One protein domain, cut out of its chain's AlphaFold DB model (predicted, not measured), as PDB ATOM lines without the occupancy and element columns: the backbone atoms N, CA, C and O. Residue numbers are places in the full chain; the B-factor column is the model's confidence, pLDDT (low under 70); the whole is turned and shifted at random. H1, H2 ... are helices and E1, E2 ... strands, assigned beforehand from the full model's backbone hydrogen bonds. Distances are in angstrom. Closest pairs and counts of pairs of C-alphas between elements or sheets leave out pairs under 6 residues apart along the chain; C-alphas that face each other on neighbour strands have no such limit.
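What this domain is: This is residues 306 to 398 of the 404 residues of an uncharacterized protein of Eubacterium plexicaudatum ASF492 (UniProt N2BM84). A small, lopsided sandwich: a strongly twisted four-stranded sheet, E1 E6 E5 E4, faces a two-stranded hairpin, E2 and E3, whose strands cross those of the sheet at 32 degrees. E1 bends and comes close to E2 along one side, while E3 and E4 stay apart on the other; the short helix H1 packs over the sheet on the side away from the hairpin, and H2 sits at the end of E3. The printed part has 93 residues, with two named helices and six named strands in the order H1 E1 E2 E3 H2 E4 E5 E6; both sheets are antiparallel and the class is mostly strand. The whole is compact, with a radius of gyration of the C-alphas of 13.1 A and spans of 36 by 26 by 21 A.

How they stand to each other: The larger sheet has the edge strands E1, residues 314 to 324, and E4, residues 362 to 368, with E6, residues 390 to 397, and E5, residues 378 to 384, as inner strands. E1 bends by 73 degrees at residue 319. N 315 and O 396 of E1 and E6 are 2.7 A apart, and N 322 and O 392 are 2.9 A apart. Between E6 and E5, N 381 and O 393 are 2.8 A apart. Between E5 and E4, N 365 and O 380 are 2.8 A apart. E4, E5 and E6 form a meander, each strand the antiparallel neighbour of the one before. E2, residues 331 to 338, and E3, residues 342 to 349, are a hairpin at 172 degrees, with N 334 and O 346 2.8 A apart. This hairpin makes the second sheet of the sandwich, two sheets face to face, 9.0 A centre to centre where they face each other. The closest C-alphas of E1 and E2, those of Thr 320 and Tyr 336, are 5.9 A apart. H1, residues 310 to 313, is on the larger sheet at a height over the sheet of 8.0 A, only just over E6, on which 3 of its 4 C-alphas fall. H2, residues 350 to 353, only grazes that sheet. Both helices are too short for an O i to N i+4 pair, and each has its one O i to N i+3 pair within hydrogen-bond range.

Where its parts are: H1 begins at C-alpha 310, (229.095, 184.092, 187.178). E2 spans 23.1 A, E3 22.8 A, E1 and E6 22.7 A each, E5 20.0 A and E4 18.1 A. E6 ends at C-alpha 397, (227.159, 175.702, 190.030).

The domain as a whole: The C-alphas of Asn 372 and Asp 387, the two farthest apart, are 38.5 A apart. The printed part has no cut, and no link is long. The pLDDT is under 70 at residue 357 and residues 366 to 375, of which 366 to 368 belong to E4.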
ATOM      1  N   THR A 306     226.773 187.958 189.598       87.25
ATOM      2  CA  THR A 306     226.622 189.030 188.622       87.25
ATOM      3  C   THR A 306     227.084 188.526 187.262       87.25
ATOM      4  O   THR A 306     227.891 187.589 187.202       87.25
ATOM      5  N   PRO A 307     226.627 189.143 186.162       85.00
ATOM      6  CA  PRO A 307     227.137 188.841 184.828       85.00
ATOM      7  C   PRO A 307     228.669 188.805 184.735       85.00
ATOM      8  O   PRO A 307     229.231 187.995 184.007       85.00
ATOM      9  N   GLU A 308     229.361 189.647 185.503       87.31
ATOM     10  CA  GLU A 308     230.821 189.773 185.477       87.31
ATOM     11  C   GLU A 308     231.550 188.694 186.292       87.31
ATOM     12  O   GLU A 308     232.772 188.552 186.174       87.31
ATOM     13  N   ASN A 309     230.847 187.974 187.171       90.75
ATOM     14  CA  ASN A 309     231.465 187.011 188.082       90.75
ATOM     15  C   ASN A 309     230.871 185.599 188.020       90.75
ATOM     16  O   ASN A 309     231.428 184.719 188.677       90.75
ATOM     17  N   ILE A 310     229.805 185.375 187.246       89.62
ATOM     18  CA  ILE A 310     229.095 184.092 187.178       89.62
ATOM     19  C   ILE A 310     230.032 182.923 186.857       89.62
ATOM     20  O   ILE A 310     229.968 181.897 187.529       89.62
ATOM     21  N   ASP A 311     231.009 183.125 185.970       90.50
ATOM     22  CA  ASP A 311     232.006 182.110 185.594       90.50
ATOM     23  C   ASP A 311     232.930 181.679 186.748       90.50
ATOM     24  O   ASP A 311     233.657 180.688 186.637       90.50
ATOM     25  N   LYS A 312     232.949 182.414 187.869       91.00
ATOM     26  CA  LYS A 312     233.665 182.005 189.089       91.00
ATOM     27  C   LYS A 312     232.878 180.976 189.897       91.00
ATOM     28  O   LYS A 312     233.497 180.192 190.610       91.00
ATOM     29  N   TYR A 313     231.551 180.992 189.792       89.31
ATOM     30  CA  TYR A 313     230.638 180.206 190.625       89.31
ATOM     31  C   TYR A 313     229.941 179.088 189.855       89.31
ATOM     32  O   TYR A 313     229.608 178.065 190.449       89.31
ATOM     33  N   ALA A 314     229.740 179.260 188.551       91.12
ATOM     34  CA  ALA A 314     228.974 178.348 187.723       91.12
ATOM     35  C   ALA A 314     229.660 178.075 186.376       91.12
ATOM     36  O   ALA A 314     230.427 178.894 185.869       91.12
ATOM     37  N   ASP A 315     229.386 176.901 185.818       92.56
ATOM     38  CA  ASP A 315     229.761 176.481 184.476       92.56
ATOM     39  C   ASP A 315     228.583 176.672 183.519       92.56
ATOM     40  O   ASP A 315     227.435 176.355 183.836       92.56
ATOM     41  N   CYS A 316     228.880 177.186 182.329       92.88
ATOM     42  CA  CYS A 316     227.917 177.294 181.241       92.88
ATOM     43  C   CYS A 316     227.549 175.898 180.720       92.88
ATOM     44  O   CYS A 316     228.429 175.093 180.401       92.88
ATOM     45  N   VAL A 317     226.252 175.621 180.581       93.06
ATOM     46  CA  VAL A 317     225.756 174.397 179.948       93.06
ATOM     47  C   VAL A 317     225.517 174.677 178.467       93.06
ATOM     48  O   VAL A 317     224.427 175.082 178.062       93.06
ATOM     49  N   GLU A 318     226.543 174.458 177.643       92.50
ATOM     50  CA  GLU A 318     226.533 174.834 176.219       92.50
ATOM     51  C   GLU A 318     225.356 174.246 175.423       92.50
ATOM     52  O   GLU A 318     224.850 174.888 174.503       92.50
ATOM     53  N   SER A 319     224.864 173.057 175.794       88.81
ATOM     54  CA  SER A 319     223.714 172.418 175.138       88.81
ATOM     55  C   SER A 319     222.397 173.186 175.299       88.81
ATOM     56  O   SER A 319     221.449 172.919 174.564       88.81
ATOM     57  N   THR A 320     222.325 174.137 176.235       91.75
ATOM     58  CA  THR A 320     221.125 174.946 176.496       91.75
ATOM     59  C   THR A 320     221.098 176.273 175.739       91.75
ATOM     60  O   THR A 320     220.070 176.956 175.769       91.75
ATOM     61  N   ILE A 321     222.193 176.633 175.053       94.56
ATOM     62  CA  ILE A 321     222.322 177.910 174.345       94.56
ATOM     63  C   ILE A 321     221.270 177.997 173.236       94.56
ATOM     64  O   ILE A 321     221.257 177.201 172.296       94.56
ATOM     65  N   GLN A 322     220.412 179.011 173.323       94.75
ATOM     66  CA  GLN A 322     219.363 179.290 172.345       94.75
ATOM     67  C   GLN A 322     219.444 180.744 171.894       94.75
ATOM     68  O   GLN A 322     219.504 181.646 172.722       94.75
ATOM     69  N   ILE A 323     219.408 180.977 170.581       95.44
ATOM     70  CA  ILE A 323     219.296 182.319 169.997       95.44
ATOM     71  C   ILE A 323     217.856 182.489 169.521       95.44
ATOM     72  O   ILE A 323     217.419 181.826 168.580       95.44
ATOM     73  N   LEU A 324     217.112 183.354 170.201       92.62
ATOM     74  CA  LEU A 324     215.664 183.467 170.077       92.62
ATOM     75  C   LEU A 324     215.291 184.823 169.489       92.62
ATOM     76  O   LEU A 324     215.766 185.864 169.936       92.62
ATOM     77  N   THR A 325     214.422 184.820 168.483       93.44
ATOM     78  CA  THR A 325     213.851 186.058 167.940       93.44
ATOM     79  C   THR A 325     212.562 186.374 168.695       93.44
ATOM     80  O   THR A 325     211.719 185.479 168.792       93.44
ATOM     81  N   PRO A 326     212.383 187.601 169.222       90.38
ATOM     82  CA  PRO A 326     211.123 187.995 169.834       90.38
ATOM     83  C   PRO A 326     209.973 187.873 168.833       90.38
ATOM     84  O   PRO A 326     210.114 188.238 167.664       90.38
ATOM     85  N   ASP A 327     208.838 187.353 169.282       88.69
ATOM     86  CA  ASP A 327     207.635 187.265 168.460       88.69
ATOM     87  C   ASP A 327     206.930 188.627 168.317       88.69
ATOM     88  O   ASP A 327     207.436 189.670 168.738       88.69
ATOM     89  N   SER A 328     205.745 188.647 167.697       83.44
ATOM     90  CA  SER A 328     204.975 189.881 167.486       83.44
ATOM     91  C   SER A 328     204.558 190.590 168.780       83.44
ATOM     92  O   SER A 328     204.194 191.763 168.726       83.44
ATOM     93  N   GLU A 329     204.604 189.901 169.921       76.31
ATOM     94  CA  GLU A 329     204.327 190.453 171.252       76.31
ATOM     95  C   GLU A 329     205.617 190.858 171.983       76.31
ATOM     96  O   GLU A 329     205.579 191.297 173.131       76.31
ATOM     97  N   GLY A 330     206.776 190.719 171.332       84.31
ATOM     98  CA  GLY A 330     208.079 191.000 171.921       84.31
ATOM     99  C   GLY A 330     208.523 189.951 172.942       84.31
ATOM    100  O   GLY A 330     209.387 190.247 173.770       84.31
ATOM    101  N   CYS A 331     207.941 188.748 172.914       85.38
ATOM    102  CA  CYS A 331     208.285 187.659 173.825       85.38
ATOM    103  C   CYS A 331     209.216 186.633 173.171       85.38
ATOM    104  O   CYS A 331     209.136 186.381 171.971       85.38
ATOM    105  N   VAL A 332     210.058 185.984 173.976       87.81
ATOM    106  CA  VAL A 332     210.823 184.792 173.584       87.81
ATOM    107  C   VAL A 332     210.377 183.591 174.414       87.81
ATOM    108  O   VAL A 332     210.226 183.696 175.632       87.81
ATOM    109  N   SER A 333     210.149 182.454 173.761       85.00
ATOM    110  CA  SER A 333     209.826 181.189 174.427       85.00
ATOM    111  C   SER A 333     211.097 180.361 174.592       85.00
ATOM    112  O   SER A 333     211.822 180.154 173.621       85.00
ATOM    113  N   ILE A 334     211.355 179.894 175.811       86.44
ATOM    114  CA  ILE A 334     212.514 179.071 176.167       86.44
ATOM    115  C   ILE A 334     212.063 177.680 176.599       86.44
ATOM    116  O   ILE A 334     211.026 177.520 177.247       86.44
ATOM    117  N   SER A 335     212.882 176.682 176.297       82.94
ATOM    118  CA  SER A 335     212.789 175.351 176.891       82.94
ATOM    119  C   SER A 335     214.176 174.743 177.001       82.94
ATOM    120  O   SER A 335     214.964 174.869 176.065       82.94
ATOM    121  N   TYR A 336     214.480 174.068 178.097       84.50
ATOM    122  CA  TYR A 336     215.728 173.337 178.266       84.50
ATOM    123  C   TYR A 336     215.490 172.054 179.054       84.50
ATOM    124  O   TYR A 336     214.558 171.958 179.851       84.50
ATOM    125  N   ASP A 337     216.370 171.089 178.836       83.50
ATOM    126  CA  ASP A 337     216.435 169.846 179.588       83.50
ATOM    127  C   ASP A 337     217.908 169.531 179.849       83.50
ATOM    128  O   ASP A 337     218.711 169.448 178.915       83.50
ATOM    129  N   ILE A 338     218.273 169.442 181.124       81.94
ATOM    130  CA  ILE A 338     219.596 169.027 181.573       81.94
ATOM    131  C   ILE A 338     219.421 167.634 182.159       81.94
ATOM    132  O   ILE A 338     218.926 167.478 183.279       81.94
ATOM    133  N   GLU A 339     219.834 166.634 181.378       75.44
ATOM    134  CA  GLU A 339     219.676 165.218 181.702       75.44
ATOM    135  C   GLU A 339     220.156 164.912 183.127       75.44
ATOM    136  O   GLU A 339     221.284 165.228 183.510       75.44
ATOM    137  N   GLY A 340     219.272 164.302 183.920       71.06
ATOM    138  CA  GLY A 340     219.564 163.917 185.300       71.06
ATOM    139  C   GLY A 340     219.662 165.075 186.298       71.06
ATOM    140  O   GLY A 340     220.048 164.823 187.436       71.06
ATOM    141  N   ARG A 341     219.326 166.316 185.906       75.31
ATOM    142  CA  ARG A 341     219.338 167.486 186.800       75.31
ATOM    143  C   ARG A 341     217.991 168.194 186.857       75.31
ATOM    144  O   ARG A 341     217.331 168.148 187.883       75.31
ATOM    145  N   THR A 342     217.588 168.868 185.783       77.06
ATOM    146  CA  THR A 342     216.326 169.622 185.754       77.06
ATOM    147  C   THR A 342     215.964 170.043 184.332       77.06
ATOM    148  O   THR A 342     216.837 170.210 183.477       77.06
ATOM    149  N   SER A 343     214.674 170.244 184.085       79.19
ATOM    150  CA  SER A 343     214.147 170.800 182.843       79.19
ATOM    151  C   SER A 343     213.211 171.963 183.149       79.19
ATOM    152  O   SER A 343     212.624 172.056 184.228       79.19
ATOM    153  N   GLY A 344     213.092 172.886 182.204       75.31
ATOM    154  CA  GLY A 344     212.295 174.090 182.380       75.31
ATOM    155  C   GLY A 344     211.807 174.634 181.051       75.31
ATOM    156  O   GLY A 344     212.418 174.430 180.005       75.31
ATOM    157  N   SER A 345     210.683 175.341 181.087       80.19
ATOM    158  CA  SER A 345     210.206 176.130 179.956       80.19
ATOM    159  C   SER A 345     209.534 177.401 180.450       80.19
ATOM    160  O   SER A 345     209.094 177.477 181.598       80.19
ATOM    161  N   GLY A 346     209.484 178.419 179.600       78.75
ATOM    162  CA  GLY A 346     208.930 179.712 179.970       78.75
ATOM    163  C   GLY A 346     208.791 180.654 178.786       78.75
ATOM    164  O   GLY A 346     209.277 180.389 177.687       78.75
ATOM    165  N   ARG A 347     208.122 181.780 179.023       81.25
ATOM    166  CA  ARG A 347     207.937 182.856 178.048       81.25
ATOM    167  C   ARG A 347     208.370 184.167 178.692       81.25
ATOM    168  O   ARG A 347     207.921 184.495 179.787       81.25
ATOM    169  N   VAL A 348     209.266 184.888 178.030       79.31
ATOM    170  CA  VAL A 348     209.953 186.061 178.581       79.31
ATOM    171  C   VAL A 348     209.683 187.268 177.696       79.31
ATOM    172  O   VAL A 348     210.047 187.268 176.523       79.31
ATOM    173  N   LEU A 349     209.070 188.311 178.259       84.31
ATOM    174  CA  LEU A 349     208.826 189.576 177.564       84.31
ATOM    175  C   LEU A 349     210.107 190.424 177.529       84.31
ATOM    176  O   LEU A 349     210.514 190.982 178.548       84.31
ATOM    177  N   VAL A 350     210.735 190.566 176.362       83.56
ATOM    178  CA  VAL A 350     212.071 191.180 176.234       83.56
ATOM    179  C   VAL A 350     212.097 192.623 176.737       83.56
ATOM    180  O   VAL A 350     213.013 193.019 177.456       83.56
ATOM    181  N   SER A 351     211.055 193.400 176.446       80.06
ATOM    182  CA  SER A 351     210.946 194.793 176.891       80.06
ATOM    183  C   SER A 351     210.859 194.949 178.413       80.06
ATOM    184  O   SER A 351     211.285 195.980 178.927       80.06
ATOM    185  N   LYS A 352     210.356 193.943 179.144       77.31
ATOM    186  CA  LYS A 352     210.295 193.949 180.614       77.31
ATOM    187  C   LYS A 352     211.680 193.759 181.225       77.31
ATOM    188  O   LYS A 352     212.058 194.485 182.136       77.31
ATOM    189  N   TYR A 353     212.445 192.808 180.697       70.38
ATOM    190  CA  TYR A 353     213.726 192.405 181.283       70.38
ATOM    191  C   TYR A 353     214.922 193.247 180.819       70.38
ATOM    192  O   TYR A 353     215.940 193.296 181.508       70.38
ATOM    193  N   PHE A 354     214.801 193.931 179.677       78.62
ATOM    194  CA  PHE A 354     215.881 194.733 179.093       78.62
ATOM    195  C   PHE A 354     215.551 196.226 178.969       78.62
ATOM    196  O   PHE A 354     216.271 196.943 178.280       78.62
ATOM    197  N   LYS A 355     214.498 196.719 179.643       70.88
ATOM    198  CA  LYS A 355     214.009 198.111 179.548       70.88
ATOM    199  C   LYS A 355     215.111 199.174 179.656       70.88
ATOM    200  O   LYS A 355     215.071 200.161 178.927       70.88
ATOM    201  N   ASP A 356     216.100 198.933 180.516       74.44
ATOM    202  CA  ASP A 356     217.217 199.847 180.788       74.44
ATOM    203  C   ASP A 356     218.593 199.276 180.388       74.44
ATOM    204  O   ASP A 356     219.626 199.873 180.695       74.44
ATOM    205  N   LYS A 357     218.620 198.121 179.711       68.06
ATOM    206  CA  LYS A 357     219.852 197.405 179.354       68.06
ATOM    207  C   LYS A 357     220.242 197.636 177.900       68.06
ATOM    208  O   LYS A 357     219.396 197.759 177.013       68.06
ATOM    209  N   LYS A 358     221.546 197.680 177.643       79.69
ATOM    210  CA  LYS A 358     222.090 197.803 176.282       79.69
ATOM    211  C   LYS A 358     222.281 196.429 175.637       79.69
ATOM    212  O   LYS A 358     222.512 195.454 176.349       79.69
ATOM    213  N   PRO A 359     222.264 196.343 174.295       83.56
ATOM    214  CA  PRO A 359     222.735 195.149 173.608       83.56
ATOM    215  C   PRO A 359     224.127 194.731 174.104       83.56
ATOM    216  O   PRO A 359     224.999 195.575 174.315       83.56
ATOM    217  N   GLY A 360     224.310 193.431 174.319       80.25
ATOM    218  CA  GLY A 360     225.493 192.821 174.921       80.25
ATOM    219  C   GLY A 360     225.447 192.713 176.448       80.25
ATOM    220  O   GLY A 360     226.242 191.964 177.014       80.25
ATOM    221  N   GLU A 361     224.527 193.398 177.134       79.75
ATOM    222  CA  GLU A 361     224.380 193.257 178.582       79.75
ATOM    223  C   GLU A 361     223.598 191.988 178.925       79.75
ATOM    224  O   GLU A 361     222.433 191.818 178.557       79.75
ATOM    225  N   MET A 362     224.253 191.104 179.675       84.31
ATOM    226  CA  MET A 362     223.636 189.911 180.234       84.31
ATOM    227  C   MET A 362     222.764 190.280 181.447       84.31
ATOM    228  O   MET A 362     223.026 191.217 182.214       84.31
ATOM    229  N   MET A 363     221.684 189.533 181.606       84.50
ATOM    230  CA  MET A 363     220.742 189.586 182.713       84.50
ATOM    231  C   MET A 363     220.675 188.189 183.329       84.50
ATOM    232  O   MET A 363     220.541 187.202 182.603       84.50
ATOM    233  N   ILE A 364     220.800 188.109 184.653       81.62
ATOM    234  CA  ILE A 364     220.584 186.868 185.399       81.62
ATOM    235  C   ILE A 364     219.087 186.770 185.673       81.62
ATOM    236  O   ILE A 364     218.532 187.630 186.353       81.62
ATOM    237  N   GLY A 365     218.452 185.768 185.071       71.94
ATOM    238  CA  GLY A 365     217.021 185.519 185.151       71.94
ATOM    239  C   GLY A 365     216.633 184.799 186.438       71.94
ATOM    240  O   GLY A 365     217.024 185.185 187.533       71.94
ATOM    241  N   CYS A 366     215.831 183.745 186.306       64.75
ATOM    242  CA  CYS A 366     215.410 182.940 187.448       64.75
ATOM    243  C   CYS A 366     216.453 181.865 187.768       64.75
ATOM    244  O   CYS A 366     216.989 181.209 186.866       64.75
ATOM    245  N   SER A 367     216.694 181.660 189.057       63.06
ATOM    246  CA  SER A 367     217.346 180.469 189.581       63.06
ATOM    247  C   SER A 367     216.285 179.498 190.085       63.06
ATOM    248  O   SER A 367     215.379 179.900 190.815       63.06
ATOM    249  N   SER A 368     216.397 178.229 189.716       59.88
ATOM    250  CA  SER A 368     215.507 177.176 190.207       59.88
ATOM    251  C   SER A 368     216.326 175.998 190.698       59.88
ATOM    252  O   SER A 368     217.340 175.660 190.089       59.88
ATOM    253  N   TYR A 369     215.863 175.359 191.761       61.03
ATOM    254  CA  TYR A 369     216.377 174.098 192.277       61.03
ATOM    255  C   TYR A 369     215.179 173.251 192.723       61.03
ATOM    256  O   TYR A 369     214.151 173.793 193.132       61.03
ATOM    257  N   THR A 370     215.278 171.936 192.576       51.00
ATOM    258  CA  THR A 370     214.277 170.971 193.038       51.00
ATOM    259  C   THR A 370     214.444 170.719 194.533       51.00
ATOM    260  O   THR A 370     215.571 170.629 195.012       51.00
ATOM    261  N   ASP A 371     213.327 170.637 195.262       50.22
ATOM    262  CA  ASP A 371     213.207 170.023 196.596       50.22
ATOM    263  C   ASP A 371     214.300 170.408 197.613       50.22
ATOM    264  O   ASP A 371     214.853 169.568 198.320       50.22
ATOM    265  N   ASN A 372     214.659 171.700 197.667       52.28
ATOM    266  CA  ASN A 372     215.720 172.221 198.541       52.28
ATOM    267  C   ASN A 372     217.097 171.550 198.369       52.28
ATOM    268  O   ASN A 372     217.936 171.645 199.271       52.28
ATOM    269  N   GLU A 373     217.354 170.926 197.218       65.25
ATOM    270  CA  GLU A 373     218.641 170.362 196.823       65.25
ATOM    271  C   GLU A 373     219.453 171.422 196.071       65.25
ATOM    272  O   GLU A 373     219.249 171.613 194.869       65.25
ATOM    273  N   PRO A 374     220.418 172.111 196.702       65.88
ATOM    274  CA  PRO A 374     221.171 173.165 196.023       65.88
ATOM    275  C   PRO A 374     222.004 172.616 194.853       65.88
ATOM    276  O   PRO A 374     222.345 173.334 193.918       65.88
ATOM    277  N   GLU A 375     222.294 171.313 194.865       66.81
ATOM    278  CA  GLU A 375     222.988 170.611 193.787       66.81
ATOM    279  C   GLU A 375     222.169 170.563 192.487       66.81
ATOM    280  O   GLU A 375     222.751 170.566 191.403       66.81
ATOM    281  N   SER A 376     220.836 170.615 192.545       72.69
ATOM    282  CA  SER A 376     219.977 170.678 191.351       72.69
ATOM    283  C   SER A 376     219.875 172.090 190.754       72.69
ATOM    284  O   SER A 376     219.290 172.267 189.683       72.69
ATOM    285  N   MET A 377     220.471 173.091 191.414       82.69
ATOM    286  CA  MET A 377     220.334 174.491 191.039       82.69
ATOM    287  C   MET A 377     220.819 174.777 189.623       82.69
ATOM    288  O   MET A 377     221.907 174.372 189.201       82.69
ATOM    289  N   VAL A 378     220.010 175.564 188.927       87.12
ATOM    290  CA  VAL A 378     220.333 176.172 187.644       87.12
ATOM    291  C   VAL A 378     220.128 177.675 187.720       87.12
ATOM    292  O   VAL A 378     219.217 178.155 188.391       87.12
ATOM    293  N   ILE A 379     220.979 178.416 187.018       88.38
ATOM    294  CA  ILE A 379     220.918 179.869 186.893       88.38
ATOM    295  C   ILE A 379     220.672 180.173 185.421       88.38
ATOM    296  O   ILE A 379     221.513 179.884 184.570       88.38
ATOM    297  N   THR A 380     219.510 180.732 185.102       89.69
ATOM    298  CA  THR A 380     219.208 181.138 183.725       89.69
ATOM    299  C   THR A 380     219.765 182.525 183.443       89.69
ATOM    300  O   THR A 380     219.706 183.414 184.294       89.69
ATOM    301  N   THR A 381     220.294 182.739 182.245       90.19
ATOM    302  CA  THR A 381     220.738 184.057 181.794       90.19
ATOM    303  C   THR A 381     220.172 184.385 180.424       90.19
ATOM    304  O   THR A 381     219.849 183.509 179.617       90.19
ATOM    305  N   TYR A 382     220.030 185.682 180.182       91.19
ATOM    306  CA  TYR A 382     219.544 186.231 178.930       91.19
ATOM    307  C   TYR A 382     220.447 187.388 178.518       91.19
ATOM    308  O   TYR A 382     220.716 188.279 179.324       91.19
ATOM    309  N   THR A 383     220.854 187.426 177.256       91.94
ATOM    310  CA  THR A 383     221.641 188.525 176.689       91.94
ATOM    311  C   THR A 383     220.931 189.060 175.458       91.94
ATOM    312  O   THR A 383     220.658 188.304 174.525       91.94
ATOM    313  N   LEU A 384     220.628 190.358 175.445       90.62
ATOM    314  CA  LEU A 384     220.072 191.021 174.269       90.62
ATOM    315  C   LEU A 384     221.186 191.228 173.236       90.62
ATOM    316  O   LEU A 384     222.175 191.894 173.527       90.62
ATOM    317  N   ASN A 385     221.040 190.676 172.039       92.19
ATOM    318  CA  ASN A 385     222.011 190.816 170.957       92.19
ATOM    319  C   ASN A 385     221.778 192.120 170.170       92.19
ATOM    320  O   ASN A 385     220.693 192.702 170.200       92.19
ATOM    321  N   GLU A 386     222.793 192.589 169.435       90.44
ATOM    322  CA  GLU A 386     222.707 193.833 168.642       90.44
ATOM    323  C   GLU A 386     221.630 193.791 167.548       90.44
ATOM    324  O   GLU A 386     221.086 194.828 167.175       90.44
ATOM    325  N   ASP A 387     221.305 192.600 167.047       89.94
ATOM    326  CA  ASP A 387     220.279 192.376 166.026       89.94
ATOM    327  C   ASP A 387     218.851 192.267 166.596       89.94
ATOM    328  O   ASP A 387     217.901 192.054 165.842       89.94
ATOM    329  N   GLY A 388     218.687 192.434 167.914       85.50
ATOM    330  CA  GLY A 388     217.404 192.343 168.610       85.50
ATOM    331  C   GLY A 388     216.981 190.920 168.984       85.50
ATOM    332  O   GLY A 388     215.914 190.749 169.574       85.50
ATOM    333  N   THR A 389     217.792 189.902 168.680       92.75
ATOM    334  CA  THR A 389     217.586 188.545 169.205       92.75
ATOM    335  C   THR A 389     218.033 188.452 170.666       92.75
ATOM    336  O   THR A 389     218.752 189.314 171.173       92.75
ATOM    337  N   VAL A 390     217.604 187.409 171.370       92.56
ATOM    338  CA  VAL A 390     217.991 187.133 172.757       92.56
ATOM    339  C   VAL A 390     218.726 185.805 172.815       92.56
ATOM    340  O   VAL A 390     218.197 184.782 172.385       92.56
ATOM    341  N   THR A 391     219.930 185.814 173.378       94.75
ATOM    342  CA  THR A 391     220.664 184.592 173.714       94.75
ATOM    343  C   THR A 391     220.251 184.135 175.109       94.75
ATOM    344  O   THR A 391     220.482 184.858 176.074       94.75
ATOM    345  N   PHE A 392     219.647 182.955 175.215       93.19
ATOM    346  CA  PHE A 392     219.337 182.280 176.475       93.19
ATOM    347  C   PHE A 392     220.386 181.209 176.770       93.19
ATOM    348  O   PHE A 392     220.756 180.458 175.864       93.19
ATOM    349  N   VAL A 393     220.836 181.123 178.022       93.88
ATOM    350  CA  VAL A 393     221.811 180.124 178.482       93.88
ATOM    351  C   VAL A 393     221.478 179.685 179.905       93.88
ATOM    352  O   VAL A 393     221.044 180.492 180.727       93.88
ATOM    353  N   VAL A 394     221.717 178.414 180.217       92.31
ATOM    354  CA  VAL A 394     221.665 177.897 181.587       92.31
ATOM    355  C   VAL A 394     223.078 177.671 182.116       92.31
ATOM    356  O   VAL A 394     223.930 177.091 181.441       92.31
ATOM    357  N   TYR A 395     223.311 178.112 183.344       92.06
ATOM    358  CA  TYR A 395     224.527 177.887 184.113       92.06
ATOM    359  C   TYR A 395     224.239 176.947 185.282       92.06
ATOM    360  O   TYR A 395     223.168 177.003 185.887       92.06
ATOM    361  N   VAL A 396     225.211 176.106 185.624       90.44
ATOM    362  CA  VAL A 396     225.152 175.198 186.775       90.44
ATOM    363  C   VAL A 396     226.294 175.486 187.743       90.44
ATOM    364  O   VAL A 396     227.414 175.690 187.281       90.44
ATOM    365  N   PRO A 397     226.078 175.502 189.067       88.31
ATOM    366  CA  PRO A 397     227.159 175.702 190.030       88.31
ATOM    367  C   PRO A 397     228.314 174.718 189.809       88.31
ATOM    368  O   PRO A 397     228.081 173.531 189.561       88.31
ATOM    369  N   LYS A 398     229.552 175.220 189.894       88.31
ATOM    370  CA  LYS A 398     230.763 174.406 189.720       88.31
ATOM    371  C   LYS A 398     230.859 173.342 190.808       88.31
ATOM    372  O   LYS A 398     230.499 173.579 191.963       88.31
TER     373      LYS A 398